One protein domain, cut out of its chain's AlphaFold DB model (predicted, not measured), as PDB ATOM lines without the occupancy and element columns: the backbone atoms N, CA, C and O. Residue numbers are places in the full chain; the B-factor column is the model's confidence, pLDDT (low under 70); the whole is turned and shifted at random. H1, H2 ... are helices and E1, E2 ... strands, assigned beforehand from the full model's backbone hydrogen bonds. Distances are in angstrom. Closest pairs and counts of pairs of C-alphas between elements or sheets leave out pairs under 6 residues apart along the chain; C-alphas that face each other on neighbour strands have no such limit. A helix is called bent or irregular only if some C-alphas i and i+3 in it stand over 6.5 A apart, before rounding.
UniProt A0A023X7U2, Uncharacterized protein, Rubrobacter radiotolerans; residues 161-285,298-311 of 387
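AT A GLANCE: This is residues 161 to 285 and 298 to 311 of the 387 residues of an uncharacterized protein of Rubrobacter radiotolerans (UniProt A0A023X7U2). What does the model look like? A twisted sheet of seven strands curls round H3 on one face, while H1 and H2 cover the opposite face: three layers, helices on both faces of a sheet. Residues 270 to 285, with no named element, run away from the sheet's E7 edge. What is it built of? The 139 printed residues hold three named helices and seven named strands along the chain, E1 H1 H2 E2 E3 E4 E5 E6 E7 H3, of mixed class; the antiparallel sheet has the order E1 - E2 - E3 - E4 - E5 - E6 - E7. The whole is compact, with a radius of gyration of the C-alphas of 14.8 A and spans of 40 by 37 by 29 A.

IN THESE COORDINATES: Where are the strands? E1 is residues 161 to 164, from C-alpha 161 at (186.505, 179.029, 152.736), E2 204 to 210, E3 215 to 224 at 28.1 A, E4 227 to 238 at 25.8 A, E5 242 to 251 at 26.3 A, E6 257 to 264 and E7 267 to 269. E4 bends by 104 degrees at residue 235 and E6 by 59 degrees at residue 260. Where are the helices? H1 is residues 168 to 179, 16.6 A, H2 182 to 191, 14.1 A, and H3 300 to 309, 15.6 A, ending at C-alpha 309 (183.859, 195.361, 150.681). H2 is irregular: C-alphas 187 and 190 are 9.2 A apart.

HOW THE PARTS SIT: How do the strands pair? E2 to E7 form a meander, each strand the antiparallel neighbour of the one before; for instance, N 217 of E3 and O 233 of E4 are 2.8 A apart, and N 246 of E5 and O 263 of E6 2.9 A, within hydrogen-bond range. Edge strand E1 is antiparallel to E2, with N 164 and O 207 at 2.8 A. How do the helices stand? H1 is on the sheet at a height of 9.6 A, its closest C-alphas to E2 being Leu 171 and Ala 205, 7.0 A. H2, on the same face, is over E6, where the C-alphas of Asp 183 and Ser 263 are closest at 5.1 A. H3 is on the opposite face, its closest C-alphas to E4 being Ser 300 and Val 238, 6.5 A. Are their backbones complete? O i to N i+4 pairs within hydrogen-bond range are 7 of 8 in H1, 4 of 6 in H2 and 2 of 6 in H3, where O i to N i+3 gives 3 of 7.

THE WHOLE: How large is it? The two farthest C-alphas, of Asn 195 and Ser 284, are 44.4 A apart. Is anything missing? Residues 286 to 297 are not printed, and C-alphas 285 and 298 are 24.0 A apart across the cut; H2 to E2 is a long link. Where is confidence low? The mean pLDDT of the printed part is 76.4, and residues 190 to 201, 271 to 285 and 298 to 311 are under 70.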
ATOM      1  N   VAL A 161     187.114 180.293 153.182       90.25
ATOM      2  CA  VAL A 161     186.505 179.029 152.736       90.25
ATOM      3  C   VAL A 161     185.116 178.842 153.332       90.25
ATOM      4  O   VAL A 161     184.249 178.248 152.704       90.25
ATOM      5  N   GLU A 162     184.888 179.345 154.545       89.94
ATOM      6  CA  GLU A 162     183.638 179.121 155.266       89.94
ATOM      7  C   GLU A 162     183.317 180.316 156.164       89.94
ATOM      8  O   GLU A 162     184.190 180.808 156.887       89.94
ATOM      9  N   VAL A 163     182.060 180.762 156.151       89.38
ATOM     10  CA  VAL A 163     181.536 181.770 157.077       89.38
ATOM     11  C   VAL A 163     180.672 181.064 158.118       89.38
ATOM     12  O   VAL A 163     179.638 180.488 157.798       89.38
ATOM     13  N   VAL A 164     181.095 181.119 159.377       90.19
ATOM     14  CA  VAL A 164     180.414 180.491 160.510       90.19
ATOM     15  C   VAL A 164     179.600 181.558 161.255       90.19
ATOM     16  O   VAL A 164     180.191 182.473 161.847       90.19
ATOM     17  N   PRO A 165     178.258 181.469 161.278       83.94
ATOM     18  CA  PRO A 165     177.433 182.427 162.001       83.94
ATOM     19  C   PRO A 165     177.671 182.325 163.514       83.94
ATOM     20  O   PRO A 165     177.783 181.236 164.086       83.94
ATOM     21  N   ILE A 166     177.731 183.473 164.189       90.69
ATOM     22  CA  ILE A 166     177.877 183.547 165.647       90.69
ATOM     23  C   ILE A 166     176.495 183.770 166.261       90.69
ATOM     24  O   ILE A 166     175.822 184.752 165.957       90.69
ATOM     25  N   LYS A 167     176.072 182.862 167.148       91.06
ATOM     26  CA  LYS A 167     174.801 182.992 167.878       91.06
ATOM     27  C   LYS A 167     174.782 184.263 168.742       91.06
ATOM     28  O   LYS A 167     175.812 184.635 169.315       91.06
ATOM     29  N   LYS A 168     173.614 184.900 168.884       86.62
ATOM     30  CA  LYS A 168     173.449 186.188 169.589       86.62
ATOM     31  C   LYS A 168     173.903 186.139 171.055       86.62
ATOM     32  O   LYS A 168     174.486 187.099 171.551       86.62
ATOM     33  N   GLU A 169     173.732 185.015 171.742       88.94
ATOM     34  CA  GLU A 169     174.119 184.860 173.155       88.94
ATOM     35  C   GLU A 169     175.651 184.822 173.298       88.94
ATOM     36  O   GLU A 169     176.244 185.414 174.205       88.94
ATOM     37  N   LYS A 170     176.322 184.170 172.337       90.62
ATOM     38  CA  LYS A 170     177.790 184.134 172.262       90.62
ATOM     39  C   LYS A 170     178.369 185.488 171.869       90.62
ATOM     40  O   LYS A 170     179.465 185.816 172.315       90.62
ATOM     41  N   LEU A 171     177.642 186.274 171.080       90.06
ATOM     42  CA  LEU A 171     178.062 187.606 170.663       90.06
ATOM     43  C   LEU A 171     178.257 188.539 171.865       90.06
ATOM     44  O   LEU A 171     179.318 189.138 171.984       90.06
ATOM     45  N   VAL A 172     177.307 188.593 172.806       86.25
ATOM     46  CA  VAL A 172     177.403 189.475 173.989       86.25
ATOM     47  C   VAL A 172     178.629 189.146 174.848       86.25
ATOM     48  O   VAL A 172     179.405 190.035 175.208       86.25
ATOM     49  N   SER A 173     178.843 187.863 175.160       88.31
ATOM     50  CA  SER A 173     180.003 187.425 175.955       88.31
ATOM     51  C   SER A 173     181.332 187.640 175.223       88.31
ATOM     52  O   SER A 173     182.341 188.001 175.834       88.31
ATOM     53  N   LEU A 174     181.352 187.449 173.905       91.12
ATOM     54  CA  LEU A 174     182.523 187.687 173.074       91.12
ATOM     55  C   LEU A 174     182.857 189.182 172.975       91.12
ATOM     56  O   LEU A 174     184.014 189.552 173.157       91.12
ATOM     57  N   SER A 175     181.856 190.042 172.798       88.81
ATOM     58  CA  SER A 175     182.017 191.495 172.790       88.81
ATOM     59  C   SER A 175     182.589 192.024 174.104       88.81
ATOM     60  O   SER A 175     183.510 192.837 174.064       88.81
ATOM     61  N   ARG A 176     182.130 191.522 175.263       89.56
ATOM     62  CA  ARG A 176     182.708 191.886 176.573       89.56
ATOM     63  C   ARG A 176     184.177 191.482 176.688       89.56
ATOM     64  O   ARG A 176     184.998 192.295 177.099       89.56
ATOM     65  N   ARG A 177     184.528 190.255 176.285       90.31
ATOM     66  CA  ARG A 177     185.926 189.784 176.303       90.31
ATOM     67  C   ARG A 177     186.826 190.629 175.408       90.31
ATOM     68  O   ARG A 177     187.923 190.992 175.820       90.31
ATOM     69  N   ILE A 178     186.353 190.970 174.211       90.62
ATOM     70  CA  ILE A 178     187.108 191.807 173.277       90.62
ATOM     71  C   ILE A 178     187.262 193.227 173.815       90.62
ATOM     72  O   ILE A 178     188.365 193.757 173.770       90.62
ATOM     73  N   ALA A 179     186.219 193.826 174.393       87.38
ATOM     74  CA  ALA A 179     186.317 195.153 175.001       87.38
ATOM     75  C   ALA A 179     187.392 195.230 176.105       87.38
ATOM     76  O   ALA A 179     187.991 196.283 176.308       87.38
ATOM     77  N   LEU A 180     187.672 194.112 176.784       89.06
ATOM     78  CA  LEU A 180     188.710 194.005 177.812       89.06
ATOM     79  C   LEU A 180     190.108 193.652 177.268       89.06
ATOM     80  O   LEU A 180     191.073 193.684 178.040       89.06
ATOM     81  N   ASN A 181     190.234 193.336 175.976       92.62
ATOM     82  CA  ASN A 181     191.499 192.977 175.338       92.62
ATOM     83  C   ASN A 181     192.488 194.161 175.350       92.62
ATOM     84  O   ASN A 181     192.094 195.324 175.218       92.62
ATOM     85  N   ALA A 182     193.782 193.861 175.494       91.88
ATOM     86  CA  ALA A 182     194.851 194.856 175.514       91.88
ATOM     87  C   ALA A 182     194.871 195.740 174.254       91.88
ATOM     88  O   ALA A 182     195.062 196.947 174.374       91.88
ATOM     89  N   ASP A 183     194.598 195.181 173.069       91.75
ATOM     90  CA  ASP A 183     194.542 195.942 171.817       91.75
ATOM     91  C   ASP A 183     193.411 196.963 171.806       91.75
ATOM     92  O   ASP A 183     193.581 198.120 171.410       91.75
ATOM     93  N   MET A 184     192.246 196.544 172.296       90.62
ATOM     94  CA  MET A 184     191.090 197.421 172.405       90.62
ATOM     95  C   MET A 184     191.367 198.541 173.397       90.62
ATOM     96  O   MET A 184     191.137 199.698 173.053       90.62
ATOM     97  N   LYS A 185     191.956 198.232 174.560       90.62
ATOM     98  CA  LYS A 185     192.389 199.223 175.561       90.62
ATOM     99  C   LYS A 185     193.427 200.205 175.005       90.62
ATOM    100  O   LYS A 185     193.304 201.410 175.223       90.62
ATOM    101  N   ALA A 186     194.409 199.720 174.246       90.25
ATOM    102  CA  ALA A 186     195.456 200.549 173.654       90.25
ATOM    103  C   ALA A 186     194.891 201.564 172.646       90.25
ATOM    104  O   ALA A 186     195.242 202.745 172.668       90.25
ATOM    105  N   ILE A 187     193.962 201.133 171.792       88.88
ATOM    106  CA  ILE A 187     193.304 202.001 170.806       88.88
ATOM    107  C   ILE A 187     192.363 203.012 171.454       88.88
ATOM    108  O   ILE A 187     192.319 204.195 171.081       88.88
ATOM    109  N   SER A 188     191.597 202.496 172.403       83.81
ATOM    110  CA  SER A 188     190.615 203.189 173.211       83.81
ATOM    111  C   SER A 188     191.202 204.378 173.969       83.81
ATOM    112  O   SER A 188     190.554 205.418 174.129       83.81
ATOM    113  N   GLY A 189     192.442 204.215 174.438       78.12
ATOM    114  CA  GLY A 189     192.984 205.013 175.529       78.12
ATOM    115  C   GLY A 189     192.179 204.817 176.819       78.12
ATOM    116  O   GLY A 189     191.276 203.984 176.893       78.12
ATOM    117  N   SER A 190     192.440 205.643 177.830       54.62
ATOM    118  CA  SER A 190     191.667 205.692 179.083       54.62
ATOM    119  C   SER A 190     190.243 206.263 178.925       54.62
ATOM    120  O   SER A 190     189.551 206.462 179.918       54.62
ATOM    121  N   ARG A 191     189.794 206.563 177.692       54.69
ATOM    122  CA  ARG A 191     188.551 207.308 177.412       54.69
ATOM    123  C   ARG A 191     187.367 206.482 176.904       54.69
ATOM    124  O   ARG A 191     186.282 207.061 176.800       54.69
ATOM    125  N   LEU A 192     187.501 205.183 176.602       56.69
ATOM    126  CA  LEU A 192     186.297 204.345 176.585       56.69
ATOM    127  C   LEU A 192     185.944 204.019 178.023       56.69
ATOM    128  O   LEU A 192     186.457 203.083 178.621       56.69
ATOM    129  N   ASP A 193     185.030 204.820 178.546       51.91
ATOM    130  CA  ASP A 193     184.213 204.431 179.677       51.91
ATOM    131  C   ASP A 193     183.399 203.202 179.238       51.91
ATOM    132  O   ASP A 193     182.351 203.316 178.588       51.91
ATOM    133  N   THR A 194     183.956 202.010 179.474       53.88
ATOM    134  CA  THR A 194     183.404 200.716 179.043       53.88
ATOM    135  C   THR A 194     181.995 200.495 179.578       53.88
ATOM    136  O   THR A 194     181.237 199.741 178.976       53.88
ATOM    137  N   ASN A 195     181.628 201.200 180.652       50.94
ATOM    138  CA  ASN A 195     180.310 201.133 181.266       50.94
ATOM    139  C   ASN A 195     179.294 202.111 180.654       50.94
ATOM    140  O   ASN A 195     178.098 201.878 180.792       50.94
ATOM    141  N   LYS A 196     179.728 203.179 179.962       50.66
ATOM    142  CA  LYS A 196     178.822 204.259 179.512       50.66
ATOM    143  C   LYS A 196     178.848 204.561 178.009       50.66
ATOM    144  O   LYS A 196     177.895 205.145 177.501       50.66
ATOM    145  N   LYS A 197     179.902 204.179 177.269       49.75
ATOM    146  CA  LYS A 197     180.083 204.554 175.843       49.75
ATOM    147  C   LYS A 197     180.252 203.410 174.850       49.75
ATOM    148  O   LYS A 197     180.111 203.652 173.656       49.75
ATOM    149  N   ILE A 198     180.432 202.172 175.305       53.97
ATOM    150  CA  ILE A 198     180.153 200.991 174.465       53.97
ATOM    151  C   ILE A 198     178.686 200.586 174.656       53.97
ATOM    152  O   ILE A 198     178.327 199.418 174.638       53.97
ATOM    153  N   SER A 199     177.796 201.578 174.745       47.12
ATOM    154  CA  SER A 199     176.425 201.436 174.257       47.12
ATOM    155  C   SER A 199     176.445 201.429 172.719       47.12
ATOM    156  O   SER A 199     175.703 202.150 172.058       47.12
ATOM    157  N   ALA A 200     177.378 200.668 172.138       51.56
ATOM    158  CA  ALA A 200     177.433 200.390 170.721       51.56
ATOM    159  C   ALA A 200     176.317 199.382 170.469       51.56
ATOM    160  O   ALA A 200     176.456 198.188 170.737       51.56
ATOM    161  N   SER A 201     175.183 199.914 170.030       61.47
ATOM    162  CA  SER A 201     174.089 199.190 169.403       61.47
ATOM    163  C   SER A 201     174.631 198.051 168.535       61.47
ATOM    164  O   SER A 201     175.341 198.308 167.566       61.47
ATOM    165  N   ASN A 202     174.295 196.814 168.907       76.38
ATOM    166  CA  ASN A 202     174.421 195.602 168.097       76.38
ATOM    167  C   ASN A 202     175.792 195.425 167.409       76.38
ATOM    168  O   ASN A 202     175.906 195.685 166.209       76.38
ATOM    169  N   PRO A 203     176.835 194.959 168.129       87.81
ATOM    170  CA  PRO A 203     178.086 194.584 167.479       87.81
ATOM    171  C   PRO A 203     177.815 193.543 166.391       87.81
ATOM    172  O   PRO A 203     177.023 192.624 166.585       87.81
ATOM    173  N   ILE A 204     178.482 193.666 165.248       90.12
ATOM    174  CA  ILE A 204     178.413 192.657 164.188       90.12
ATOM    175  C   ILE A 204     179.656 191.797 164.321       90.12
ATOM    176  O   ILE A 204     180.763 192.328 164.388       90.12
ATOM    177  N   ALA A 205     179.485 190.479 164.375       93.25
ATOM    178  CA  ALA A 205     180.609 189.564 164.429       93.25
ATOM    179  C   ALA A 205     180.479 188.467 163.384       93.25
ATOM    180  O   ALA A 205     179.416 187.868 163.218       93.25
ATOM    181  N   VAL A 206     181.594 188.183 162.724       92.88
ATOM    182  CA  VAL A 206     181.702 187.139 161.714       92.88
ATOM    183  C   VAL A 206     182.890 186.265 162.081       92.88
ATOM    184  O   VAL A 206     183.989 186.768 162.325       92.88
ATOM    185  N   LYS A 207     182.672 184.951 162.137       95.00
ATOM    186  CA  LYS A 207     183.753 183.975 162.232       95.00
ATOM    187  C   LYS A 207     183.962 183.382 160.848       95.00
ATOM    188  O   LYS A 207     183.021 182.886 160.247       95.00
ATOM    189  N   GLN A 208     185.180 183.433 160.342       94.62
ATOM    190  CA  GLN A 208     185.540 182.902 159.034       94.62
ATOM    191  C   GLN A 208     186.640 181.861 159.202       94.62
ATOM    192  O   GLN A 208     187.541 182.029 160.028       94.62
ATOM    193  N   LYS A 209     186.569 180.784 158.426       93.50
ATOM    194  CA  LYS A 209     187.638 179.797 158.292       93.50
ATOM    195  C   LYS A 209     188.439 180.130 157.041       93.50
ATOM    196  O   LYS A 209     187.890 180.180 155.941       93.50
ATOM    197  N   LEU A 210     189.727 180.366 157.222       91.62
ATOM    198  CA  LEU A 210     190.672 180.564 156.135       91.62
ATOM    199  C   LEU A 210     191.107 179.208 155.572       91.62
ATOM    200  O   LEU A 210     191.020 178.173 156.241       91.62
ATOM    201  N   ARG A 211     191.620 179.215 154.342       86.62
ATOM    202  CA  ARG A 211     192.065 178.007 153.634       86.62
ATOM    203  C   ARG A 211     193.148 177.218 154.364       86.62
ATOM    204  O   ARG A 211     193.147 175.994 154.320       86.62
ATOM    205  N   ASN A 212     194.032 177.907 155.080       86.31
ATOM    206  CA  ASN A 212     195.054 177.287 155.925       86.31
ATOM    207  C   ASN A 212     194.495 176.661 157.228       86.31
ATOM    208  O   ASN A 212     195.266 176.210 158.070       86.31
ATOM    209  N   GLY A 213     193.172 176.664 157.433       90.81
ATOM    210  CA  GLY A 213     192.512 176.150 158.633       90.81
ATOM    211  C   GLY A 213     192.479 177.125 159.814       90.81
ATOM    212  O   GLY A 213     191.884 176.803 160.844       90.81
ATOM    213  N   THR A 214     193.068 178.319 159.685       91.50
ATOM    214  CA  THR A 214     192.980 179.373 160.703       91.50
ATOM    215  C   THR A 214     191.567 179.943 160.735       91.50
ATOM    216  O   THR A 214     191.013 180.309 159.703       91.50
ATOM    217  N   TYR A 215     190.985 180.077 161.922       94.19
ATOM    218  CA  TYR A 215     189.757 180.836 162.106       94.19
ATOM    219  C   TYR A 215     190.094 182.284 162.440       94.19
ATOM    220  O   TYR A 215     190.840 182.543 163.385       94.19
ATOM    221  N   VAL A 216     189.490 183.218 161.716       95.12
ATOM    222  CA  VAL A 216     189.474 184.635 162.070       95.12
ATOM    223  C   VAL A 216     188.087 184.990 162.587       95.12
ATOM    224  O   VAL A 216     187.074 184.633 161.995       95.12
ATOM    225  N   THR A 217     188.024 185.647 163.737       95.25
ATOM    226  CA  THR A 217     186.777 186.213 164.257       95.25
ATOM    227  C   THR A 217     186.910 187.720 164.252       95.25
ATOM    228  O   THR A 217     187.744 188.261 164.975       95.25
ATOM    229  N   VAL A 218     186.115 188.377 163.416       94.81
ATOM    230  CA  VAL A 218     186.087 189.831 163.270       94.81
ATOM    231  C   VAL A 218     184.853 190.351 163.985       94.81
ATOM    232  O   VAL A 218     183.750 189.876 163.721       94.81
ATOM    233  N   ILE A 219     185.035 191.307 164.892       94.50
ATOM    234  CA  ILE A 219     183.947 192.006 165.575       94.50
ATOM    235  C   ILE A 219     184.059 193.488 165.304       94.50
ATOM    236  O   ILE A 219     185.109 194.091 165.520       94.50
ATOM    237  N   THR A 220     182.942 194.060 164.890       92.81
ATOM    238  CA  THR A 220     182.819 195.460 164.535       92.81
ATOM    239  C   THR A 220     181.873 196.145 165.510       92.81
ATOM    240  O   THR A 220     180.717 195.748 165.670       92.81
ATOM    241  N   PHE A 221     182.377 197.188 166.160       90.44
ATOM    242  CA  PHE A 221     181.641 198.076 167.046       90.44
ATOM    243  C   PHE A 221     181.450 199.424 166.356       90.44
ATOM    244  O   PHE A 221     182.409 200.050 165.896       90.44
ATOM    245  N   PHE A 222     180.216 199.909 166.335       86.19
ATOM    246  CA  PHE A 222     179.900 201.242 165.839       86.19
ATOM    247  C   PHE A 222     179.929 202.210 167.018       86.19
ATOM    248  O   PHE A 222     179.053 202.185 167.878       86.19
ATOM    249  N   SER A 223     180.973 203.039 167.091       81.38
ATOM    250  CA  SER A 223     181.085 204.056 168.146       81.38
ATOM    251  C   SER A 223     180.314 205.327 167.783       81.38
ATOM    252  O   SER A 223     179.834 206.024 168.672       81.38
ATOM    253  N   SER A 224     180.214 205.643 166.490       84.12
ATOM    254  CA  SER A 224     179.359 206.699 165.941       84.12
ATOM    255  C   SER A 224     179.120 206.452 164.449       84.12
ATOM    256  O   SER A 224     179.766 205.595 163.848       84.12
ATOM    257  N   THR A 225     178.271 207.260 163.808       82.94
ATOM    258  CA  THR A 225     178.060 207.225 162.344       82.94
ATOM    259  C   THR A 225     179.336 207.449 161.528       82.94
ATOM    260  O   THR A 225     179.381 207.121 160.342       82.94
ATOM    261  N   LYS A 226     180.381 208.007 162.153       88.19
ATOM    262  CA  LYS A 226     181.674 208.293 161.524       88.19
ATOM    263  C   LYS A 226     182.818 207.432 162.048       88.19
ATOM    264  O   LYS A 226     183.935 207.600 161.573       88.19
ATOM    265  N   ARG A 227     182.598 206.569 163.043       88.19
ATOM    266  CA  ARG A 227     183.675 205.803 163.685       88.19
ATOM    267  C   ARG A 227     183.301 204.346 163.860       88.19
ATOM    268  O   ARG A 227     182.374 204.017 164.602       88.19
ATOM    269  N   ILE A 228     184.099 203.497 163.231       90.88
ATOM    270  CA  ILE A 228     184.004 202.049 163.317       90.88
ATOM    271  C   ILE A 228     185.250 201.542 164.034       90.88
ATOM    272  O   ILE A 228     186.370 201.949 163.731       90.88
ATOM    273  N   LEU A 229     185.051 200.669 165.011       92.19
ATOM    274  CA  LEU A 229     186.116 199.996 165.731       92.19
ATOM    275  C   LEU A 229     186.023 198.510 165.412       92.19
ATOM    276  O   LEU A 229     185.024 197.874 165.732       92.19
ATOM    277  N   THR A 230     187.061 197.968 164.794       93.50
ATOM    278  CA  THR A 230     187.100 196.562 164.399       93.50
ATOM    279  C   THR A 230     188.179 195.842 165.185       93.50
ATOM    280  O   THR A 230     189.287 196.354 165.339       93.50
ATOM    281  N   HIS A 231     187.870 194.642 165.653       94.81
ATOM    282  CA  HIS A 231     188.812 193.753 166.311       94.81
ATOM    283  C   HIS A 231     188.792 192.386 165.638       94.81
ATOM    284  O   HIS A 231     187.732 191.777 165.508       94.81
ATOM    285  N   ALA A 232     189.958 191.894 165.241       94.81
ATOM    286  CA  ALA A 232     190.145 190.564 164.693       94.81
ATOM    287  C   ALA A 232     190.944 189.707 165.679       94.81
ATOM    288  O   ALA A 232     191.990 190.132 166.166       94.81
ATOM    289  N   THR A 233     190.461 188.498 165.955       94.75
ATOM    290  CA  THR A 233     191.216 187.453 166.664       94.75
ATOM    291  C   THR A 233     191.460 186.275 165.747       94.75
ATOM    292  O   THR A 233     190.529 185.835 165.064       94.75
ATOM    293  N   PHE A 234     192.660 185.717 165.802       94.06
ATOM    294  CA  PHE A 234     193.067 184.577 164.997       94.06
ATOM    295  C   PHE A 234     193.261 183.350 165.890       94.06
ATOM    296  O   PHE A 234     193.804 183.449 166.989       94.06
ATOM    297  N   SER A 235     192.810 182.177 165.436       92.56
ATOM    298  CA  SER A 235     193.021 180.919 166.170       92.56
ATOM    299  C   SER A 235     194.466 180.424 166.117       92.56
ATOM    300  O   SER A 235     194.824 179.506 166.848       92.56
ATOM    301  N   GLN A 236     195.255 180.969 165.197       90.00
ATOM    302  CA  GLN A 236     196.674 180.711 165.013       90.00
ATOM    303  C   GLN A 236     197.362 182.048 164.719       90.00
ATOM    304  O   GLN A 236     196.708 182.940 164.169       90.00
ATOM    305  N   PRO A 237     198.646 182.209 165.069       86.31
ATOM    306  CA  PRO A 237     199.369 183.435 164.772       86.31
ATOM    307  C   PRO A 237     199.404 183.699 163.262       86.31
ATOM    308  O   PRO A 237     199.707 182.801 162.477       86.31
ATOM    309  N   VAL A 238     199.104 184.932 162.852       80.12
ATOM    310  CA  VAL A 238     199.205 185.370 161.450       80.12
ATOM    311  C   VAL A 238     200.310 186.413 161.299       80.12
ATOM    312  O   VAL A 238     200.492 187.270 162.164       80.12
ATOM    313  N   GLY A 239     201.073 186.346 160.204       78.31
ATOM    314  CA  GLY A 239     202.178 187.275 159.946       78.31
ATOM    315  C   GLY A 239     203.256 187.219 161.035       78.31
ATOM    316  O   GLY A 239     203.834 186.163 161.283       78.31
ATOM    317  N   ARG A 240     203.504 188.346 161.715       76.19
ATOM    318  CA  ARG A 240     204.533 188.513 162.766       76.19
ATOM    319  C   ARG A 240     204.190 187.859 164.112       76.19
ATOM    320  O   ARG A 240     204.729 188.246 165.145       76.19
ATOM    321  N   GLY A 241     203.299 186.875 164.115       80.94
ATOM    322  CA  GLY A 241     202.902 186.167 165.327       80.94
ATOM    323  C   GLY A 241     201.724 186.800 166.073       80.94
ATOM    324  O   GLY A 241     201.464 186.434 167.218       80.94
ATOM    325  N   ALA A 242     200.990 187.730 165.456       80.12
ATOM    326  CA  ALA A 242     199.843 188.342 166.110       80.12
ATOM    327  C   ALA A 242     198.651 187.387 166.189       80.12
ATOM    328  O   ALA A 242     198.231 186.784 165.199       80.12
ATOM    329  N   LEU A 243     198.081 187.299 167.389       89.81
ATOM    330  CA  LEU A 243     196.836 186.585 167.673       89.81
ATOM    331  C   LEU A 243     195.623 187.523 167.709       89.81
ATOM    332  O   LEU A 243     194.483 187.069 167.591       89.81
ATOM    333  N   SER A 244     195.855 188.829 167.842       90.69
ATOM    334  CA  SER A 244     194.819 189.855 167.848       90.69
ATOM    335  C   SER A 244     195.286 191.140 167.175       90.69
ATOM    336  O   SER A 244     196.470 191.478 167.180       90.69
ATOM    337  N   LEU A 245     194.328 191.832 166.564       91.75
ATOM    338  CA  LEU A 245     194.530 193.095 165.874       91.75
ATOM    339  C   LEU A 245     193.288 193.960 166.066       91.75
ATOM    340  O   LEU A 245     192.179 193.539 165.734       91.75
ATOM    341  N   ALA A 246     193.468 195.185 166.540       92.12
ATOM    342  CA  ALA A 246     192.406 196.178 166.594       92.12
ATOM    343  C   ALA A 246     192.688 197.317 165.608       92.12
ATOM    344  O   ALA A 246     193.843 197.682 165.371       92.12
ATOM    345  N   LYS A 247     191.633 197.894 165.027       92.19
ATOM    346  CA  LYS A 247     191.702 199.031 164.099       92.19
ATOM    347  C   LYS A 247     190.572 200.020 164.370       92.19
ATOM    348  O   LYS A 247     189.432 199.611 164.574       92.19
ATOM    349  N   VAL A 248     190.866 201.318 164.306       90.62
ATOM    350  CA  VAL A 248     189.836 202.373 164.243       90.62
ATOM    351  C   VAL A 248     189.774 202.904 162.835       90.62
ATOM    352  O   VAL A 248     190.785 203.368 162.308       90.62
ATOM    353  N   LEU A 249     188.573 202.897 162.279       89.50
ATOM    354  CA  LEU A 249     188.262 203.496 161.001       89.50
ATOM    355  C   LEU A 249     187.415 204.746 161.225       89.50
ATOM    356  O   LEU A 249     186.435 204.723 161.977       89.50
ATOM    357  N   VAL A 250     187.792 205.839 160.569       89.06
ATOM    358  CA  VAL A 250     187.041 207.095 160.576       89.06
ATOM    359  C   VAL A 250     186.538 207.374 159.171       89.06
ATOM    360  O   VAL A 250     187.318 207.366 158.221       89.06
ATOM    361  N   LYS A 251     185.233 207.614 159.057       90.19
ATOM    362  CA  LYS A 251     184.577 208.027 157.822       90.19
ATOM    363  C   LYS A 251     184.791 209.523 157.596       90.19
ATOM    364  O   LYS A 251     184.432 210.325 158.465       90.19
ATOM    365  N   ASP A 252     185.371 209.883 156.459       89.38
ATOM    366  CA  ASP A 252     185.537 211.272 156.029       89.38
ATOM    367  C   ASP A 252     184.227 211.863 155.458       89.38
ATOM    368  O   ASP A 252     183.178 211.208 155.418       89.38
ATOM    369  N   SER A 253     184.262 213.134 155.048       90.12
ATOM    370  CA  SER A 253     183.123 213.815 154.407       90.12
ATOM    371  C   SER A 253     182.733 213.205 153.059       90.12
ATOM    372  O   SER A 253     181.585 213.338 152.643       90.12
ATOM    373  N   SER A 254     183.664 212.517 152.406       92.00
ATOM    374  CA  SER A 254     183.500 211.864 151.107       92.00
ATOM    375  C   SER A 254     183.054 210.402 151.230       92.00
ATOM    376  O   SER A 254     183.050 209.683 150.237       92.00
ATOM    377  N   ASN A 255     182.643 209.961 152.429       87.19
ATOM    378  CA  ASN A 255     182.212 208.592 152.727       87.19
ATOM    379  C   ASN A 255     183.322 207.525 152.596       87.19
ATOM    380  O   ASN A 255     183.016 206.335 152.560       87.19
ATOM    381  N   ASN A 256     184.597 207.919 152.594       87.75
ATOM    382  CA  ASN A 256     185.713 206.979 152.645       87.75
ATOM    383  C   ASN A 256     186.091 206.689 154.096       87.75
ATOM    384  O   ASN A 256     186.098 207.580 154.945       87.75
ATOM    385  N   PHE A 257     186.467 205.445 154.376       87.38
ATOM    386  CA  PHE A 257     187.013 205.068 155.673       87.38
ATOM    387  C   PHE A 257     188.539 205.128 155.650       87.38
ATOM    388  O   PHE A 257     189.178 204.562 154.769       87.38
ATOM    389  N   THR A 258     189.122 205.780 156.652       89.25
ATOM    390  CA  THR A 258     190.573 205.837 156.861       89.25
ATOM    391  C   THR A 258     190.934 205.158 158.172       89.25
ATOM    392  O   THR A 258     190.261 205.346 159.188       89.25
ATOM    393  N   ILE A 259     191.987 204.338 158.163       90.69
ATOM    394  CA  ILE A 259     192.492 203.701 159.380       90.69
ATOM    395  C   ILE A 259     193.304 204.741 160.149       90.69
ATOM    396  O   ILE A 259     194.378 205.144 159.715       90.69
ATOM    397  N   VAL A 260     192.801 205.171 161.305       90.38
ATOM    398  CA  VAL A 260     193.456 206.211 162.119       90.38
ATOM    399  C   VAL A 260     194.298 205.643 163.257       90.38
ATOM    400  O   VAL A 260     195.176 206.328 163.773       90.38
ATOM    401  N   LYS A 261     194.020 204.407 163.687       91.56
ATOM    402  CA  LYS A 261     194.749 203.713 164.758       91.56
ATOM    403  C   LYS A 261     194.786 202.217 164.494       91.56
ATOM    404  O   LYS A 261     193.773 201.651 164.081       91.56
ATOM    405  N   VAL A 262     195.915 201.592 164.816       92.19
ATOM    406  CA  VAL A 262     196.106 200.138 164.791       92.19
ATOM    407  C   VAL A 262     196.806 199.716 166.079       92.19
ATOM    408  O   VAL A 262     197.761 200.370 166.495       92.19
ATOM    409  N   SER A 263     196.335 198.643 166.710       92.69
ATOM    410  CA  SER A 263     197.024 197.988 167.824       92.69
ATOM    411  C   SER A 263     197.165 196.505 167.543       92.69
ATOM    412  O   SER A 263     196.209 195.879 167.083       92.69
ATOM    413  N   GLU A 264     198.348 195.978 167.827       91.62
ATOM    414  CA  GLU A 264     198.704 194.573 167.655       91.62
ATOM    415  C   GLU A 264     199.397 194.069 168.928       91.62
ATOM    416  O   GLU A 264     200.396 194.648 169.370       91.62
ATOM    417  N   GLY A 265     198.854 193.023 169.556       88.06
ATOM    418  CA  GLY A 265     199.417 192.459 170.791       88.06
ATOM    419  C   GLY A 265     199.489 193.454 171.963       88.06
ATOM    420  O   GLY A 265     200.401 193.394 172.783       88.06
ATOM    421  N   GLY A 266     198.567 194.414 172.018       88.19
ATOM    422  CA  GLY A 266     198.492 195.498 172.998       88.19
ATOM    423  C   GLY A 266     199.374 196.712 172.687       88.19
ATOM    424  O   GLY A 266     199.365 197.678 173.452       88.19
ATOM    425  N   ARG A 267     200.140 196.697 171.588       88.88
ATOM    426  CA  ARG A 267     201.021 197.807 171.199       88.88
ATOM    427  C   ARG A 267     200.345 198.692 170.159       88.88
ATOM    428  O   ARG A 267     200.062 198.259 169.047       88.88
ATOM    429  N   LEU A 268     200.143 199.963 170.510       91.00
ATOM    430  CA  LEU A 268     199.607 200.969 169.596       91.00
ATOM    431  C   LEU A 268     200.675 201.420 168.591       91.00
ATOM    432  O   LEU A 268     201.720 201.957 168.971       91.00
ATOM    433  N   TRP A 269     200.377 201.288 167.304       86.44
ATOM    434  CA  TRP A 269     201.228 201.788 166.232       86.44
ATOM    435  C   TRP A 269     201.036 203.303 166.078       86.44
ATOM    436  O   TRP A 269     199.958 203.779 165.722       86.44
ATOM    437  N   ARG A 270     202.083 204.080 166.396       70.00
ATOM    438  CA  ARG A 270     202.035 205.559 166.435       70.00
ATOM    439  C   ARG A 270     202.089 206.234 165.066       70.00
ATOM    440  O   ARG A 270     201.731 207.403 164.966       70.00
ATOM    441  N   ARG A 271     202.545 205.535 164.027       60.78
ATOM    442  CA  ARG A 271     202.545 206.060 162.661       60.78
ATOM    443  C   ARG A 271     201.395 205.415 161.899       60.78
ATOM    444  O   ARG A 271     201.421 204.192 161.755       60.78
ATOM    445  N   PRO A 272     200.394 206.181 161.427       50.91
ATOM    446  CA  PRO A 272     199.480 205.642 160.439       50.91
ATOM    447  C   PRO A 272     200.344 205.200 159.261       50.91
ATOM    448  O   PRO A 272     201.126 205.992 158.735       50.91
ATOM    449  N   VAL A 273     200.250 203.928 158.877       50.16
ATOM    450  CA  VAL A 273     200.702 203.516 157.548       50.16
ATOM    451  C   VAL A 273     199.936 204.436 156.608       50.16
ATOM    452  O   VAL A 273     198.705 204.382 156.612       50.16
ATOM    453  N   SER A 274     200.617 205.359 155.920       41.59
ATOM    454  CA  SER A 274     199.980 206.344 155.048       41.59
ATOM    455  C   SER A 274     199.354 205.613 153.864       41.59
ATOM    456  O   SER A 274     199.902 205.523 152.773       41.59
ATOM    457  N   THR A 275     198.188 205.043 154.107       49.34
ATOM    458  CA  THR A 275     197.281 204.488 153.120       49.34
ATOM    459  C   THR A 275     196.213 205.543 152.892       49.34
ATOM    460  O   THR A 275     195.021 205.300 153.024       49.34
ATOM    461  N   SER A 276     196.635 206.761 152.541       37.22
ATOM    462  CA  SER A 276     195.752 207.737 151.905       37.22
ATOM    463  C   SER A 276     195.531 207.326 150.445       37.22
ATOM    464  O   SER A 276     195.798 208.085 149.522       37.22
ATOM    465  N   ARG A 277     195.083 206.091 150.211       41.28
ATOM    466  CA  ARG A 277     194.244 205.819 149.052       41.28
ATOM    467  C   ARG A 277     192.840 205.770 149.607       41.28
ATOM    468  O   ARG A 277     192.528 204.930 150.447       41.28
ATOM    469  N   SER A 278     192.035 206.741 149.191       39.12
ATOM    470  CA  SER A 278     190.596 206.709 149.387       39.12
ATOM    471  C   SER A 278     190.109 205.301 149.065       39.12
ATOM    472  O   SER A 278     190.377 204.809 147.967       39.12
ATOM    473  N   ILE A 279     189.357 204.684 149.974       44.28
ATOM    474  CA  ILE A 279     188.449 203.584 149.629       44.28
ATOM    475  C   ILE A 279     187.296 204.207 148.822       44.28
ATOM    476  O   ILE A 279     186.136 204.181 149.221       44.28
ATOM    477  N   ALA A 280     187.640 204.887 147.730       33.53
ATOM    478  CA  ALA A 280     186.687 205.381 146.772       33.53
ATOM    479  C   ALA A 280     186.159 204.149 146.054       33.53
ATOM    480  O   ALA A 280     186.923 203.265 145.675       33.53
ATOM    481  N   THR A 281     184.845 204.100 145.883       36.97
ATOM    482  CA  THR A 281     184.147 203.179 144.993       36.97
ATOM    483  C   THR A 281     184.757 203.254 143.589       36.97
ATOM    484  O   THR A 281     184.299 204.037 142.755       36.97
ATOM    485  N   THR A 282     185.806 202.479 143.317       30.25
ATOM    486  CA  THR A 282     186.348 202.305 141.972       30.25
ATOM    487  C   THR A 282     185.308 201.530 141.185       30.25
ATOM    488  O   THR A 282     185.127 200.327 141.342       30.25
ATOM    489  N   ARG A 283     184.576 202.254 140.342       34.44
ATOM    490  CA  ARG A 283     183.537 201.733 139.449       34.44
ATOM    491  C   ARG A 283     184.113 200.995 138.231       34.44
ATOM    492  O   ARG A 283     183.450 200.888 137.207       34.44
ATOM    493  N   SER A 284     185.336 200.489 138.331       33.47
ATOM    494  CA  SER A 284     186.037 199.767 137.275       33.47
ATOM    495  C   SER A 284     186.817 198.607 137.895       33.47
ATOM    496  O   SER A 284     187.766 198.837 138.642       33.47
ATOM    497  N   SER A 285     186.382 197.393 137.541       30.12
ATOM    498  CA  SER A 285     186.890 196.060 137.912       30.12
ATOM    499  C   SER A 285     186.430 195.503 139.278       30.12
ATOM    500  O   SER A 285     186.867 195.986 140.316       30.12
ATOM    501  N   ASP A 298     202.389 191.938 155.411       47.75
ATOM    502  CA  ASP A 298     201.424 191.744 156.485       47.75
ATOM    503  C   ASP A 298     200.106 191.190 155.915       47.75
ATOM    504  O   ASP A 298     199.152 191.917 155.627       47.75
ATOM    505  N   GLY A 299     200.033 189.858 155.780       43.91
ATOM    506  CA  GLY A 299     198.838 189.120 155.328       43.91
ATOM    507  C   GLY A 299     197.566 189.355 156.164       43.91
ATOM    508  O   GLY A 299     196.457 189.063 155.711       43.91
ATOM    509  N   SER A 300     197.690 189.957 157.352       44.59
ATOM    510  CA  SER A 300     196.572 190.394 158.200       44.59
ATOM    511  C   SER A 300     195.752 191.538 157.583       44.59
ATOM    512  O   SER A 300     194.575 191.706 157.916       44.59
ATOM    513  N   SER A 301     196.335 192.312 156.663       47.88
ATOM    514  CA  SER A 301     195.641 193.408 155.985       47.88
ATOM    515  C   SER A 301     194.699 192.912 154.885       47.88
ATOM    516  O   SER A 301     193.577 193.407 154.824       47.88
ATOM    517  N   CYS A 302     195.082 191.895 154.100       46.09
ATOM    518  CA  CYS A 302     194.258 191.376 152.996       46.09
ATOM    519  C   CYS A 302     192.994 190.634 153.486       46.09
ATOM    520  O   CYS A 302     191.907 190.914 152.995       46.09
ATOM    521  N   ALA A 303     193.080 189.752 154.495       46.28
ATOM    522  CA  ALA A 303     191.899 189.022 155.001       46.28
ATOM    523  C   ALA A 303     190.820 189.964 155.577       46.28
ATOM    524  O   ALA A 303     189.617 189.771 155.411       46.28
ATOM    525  N   VAL A 304     191.272 191.035 156.228       49.00
ATOM    526  CA  VAL A 304     190.404 192.063 156.795       49.00
ATOM    527  C   VAL A 304     189.838 192.979 155.694       49.00
ATOM    528  O   VAL A 304     188.689 193.399 155.805       49.00
ATOM    529  N   TYR A 305     190.583 193.223 154.606       48.53
ATOM    530  CA  TYR A 305     190.137 194.000 153.437       48.53
ATOM    531  C   TYR A 305     188.871 193.411 152.789       48.53
ATOM    532  O   TYR A 305     187.891 194.130 152.600       48.53
ATOM    533  N   TYR A 306     188.829 192.091 152.568       48.62
ATOM    534  CA  TYR A 306     187.670 191.410 151.967       48.62
ATOM    535  C   TYR A 306     186.396 191.476 152.822       48.62
ATOM    536  O   TYR A 306     185.286 191.480 152.294       48.62
ATOM    537  N   THR A 307     186.529 191.583 154.148       45.62
ATOM    538  CA  THR A 307     185.363 191.713 155.041       45.62
ATOM    539  C   THR A 307     184.702 193.097 154.909       45.62
ATOM    540  O   THR A 307     183.508 193.240 155.169       45.62
ATOM    541  N   TYR A 308     185.449 194.122 154.480       42.47
ATOM    542  CA  TYR A 308     184.955 195.498 154.373       42.47
ATOM    543  C   TYR A 308     184.231 195.810 153.065       42.47
ATOM    544  O   TYR A 308     183.302 196.617 153.094       42.47
ATOM    545  N   GLU A 309     184.592 195.174 151.945       43.56
ATOM    546  CA  GLU A 309     183.859 195.361 150.681       43.56
ATOM    547  C   GLU A 309     182.392 194.921 150.798       43.56
ATOM    548  O   GLU A 309     181.516 195.550 150.212       43.56
ATOM    549  N   CYS A 310     182.098 193.930 151.648       34.62
ATOM    550  CA  CYS A 310     180.720 193.534 151.948       34.62
ATOM    551  C   CYS A 310     179.928 194.604 152.721       34.62
ATOM    552  O   CYS A 310     178.717 194.675 152.577       34.62
ATOM    553  N   LEU A 311     180.576 195.436 153.543       36.75
ATOM    554  CA  LEU A 311     179.895 196.399 154.425       36.75
ATOM    555  C   LEU A 311     179.697 197.788 153.792       36.75
ATOM    556  O   LEU A 311     179.023 198.631 154.384       36.75
TER     557      LEU A 311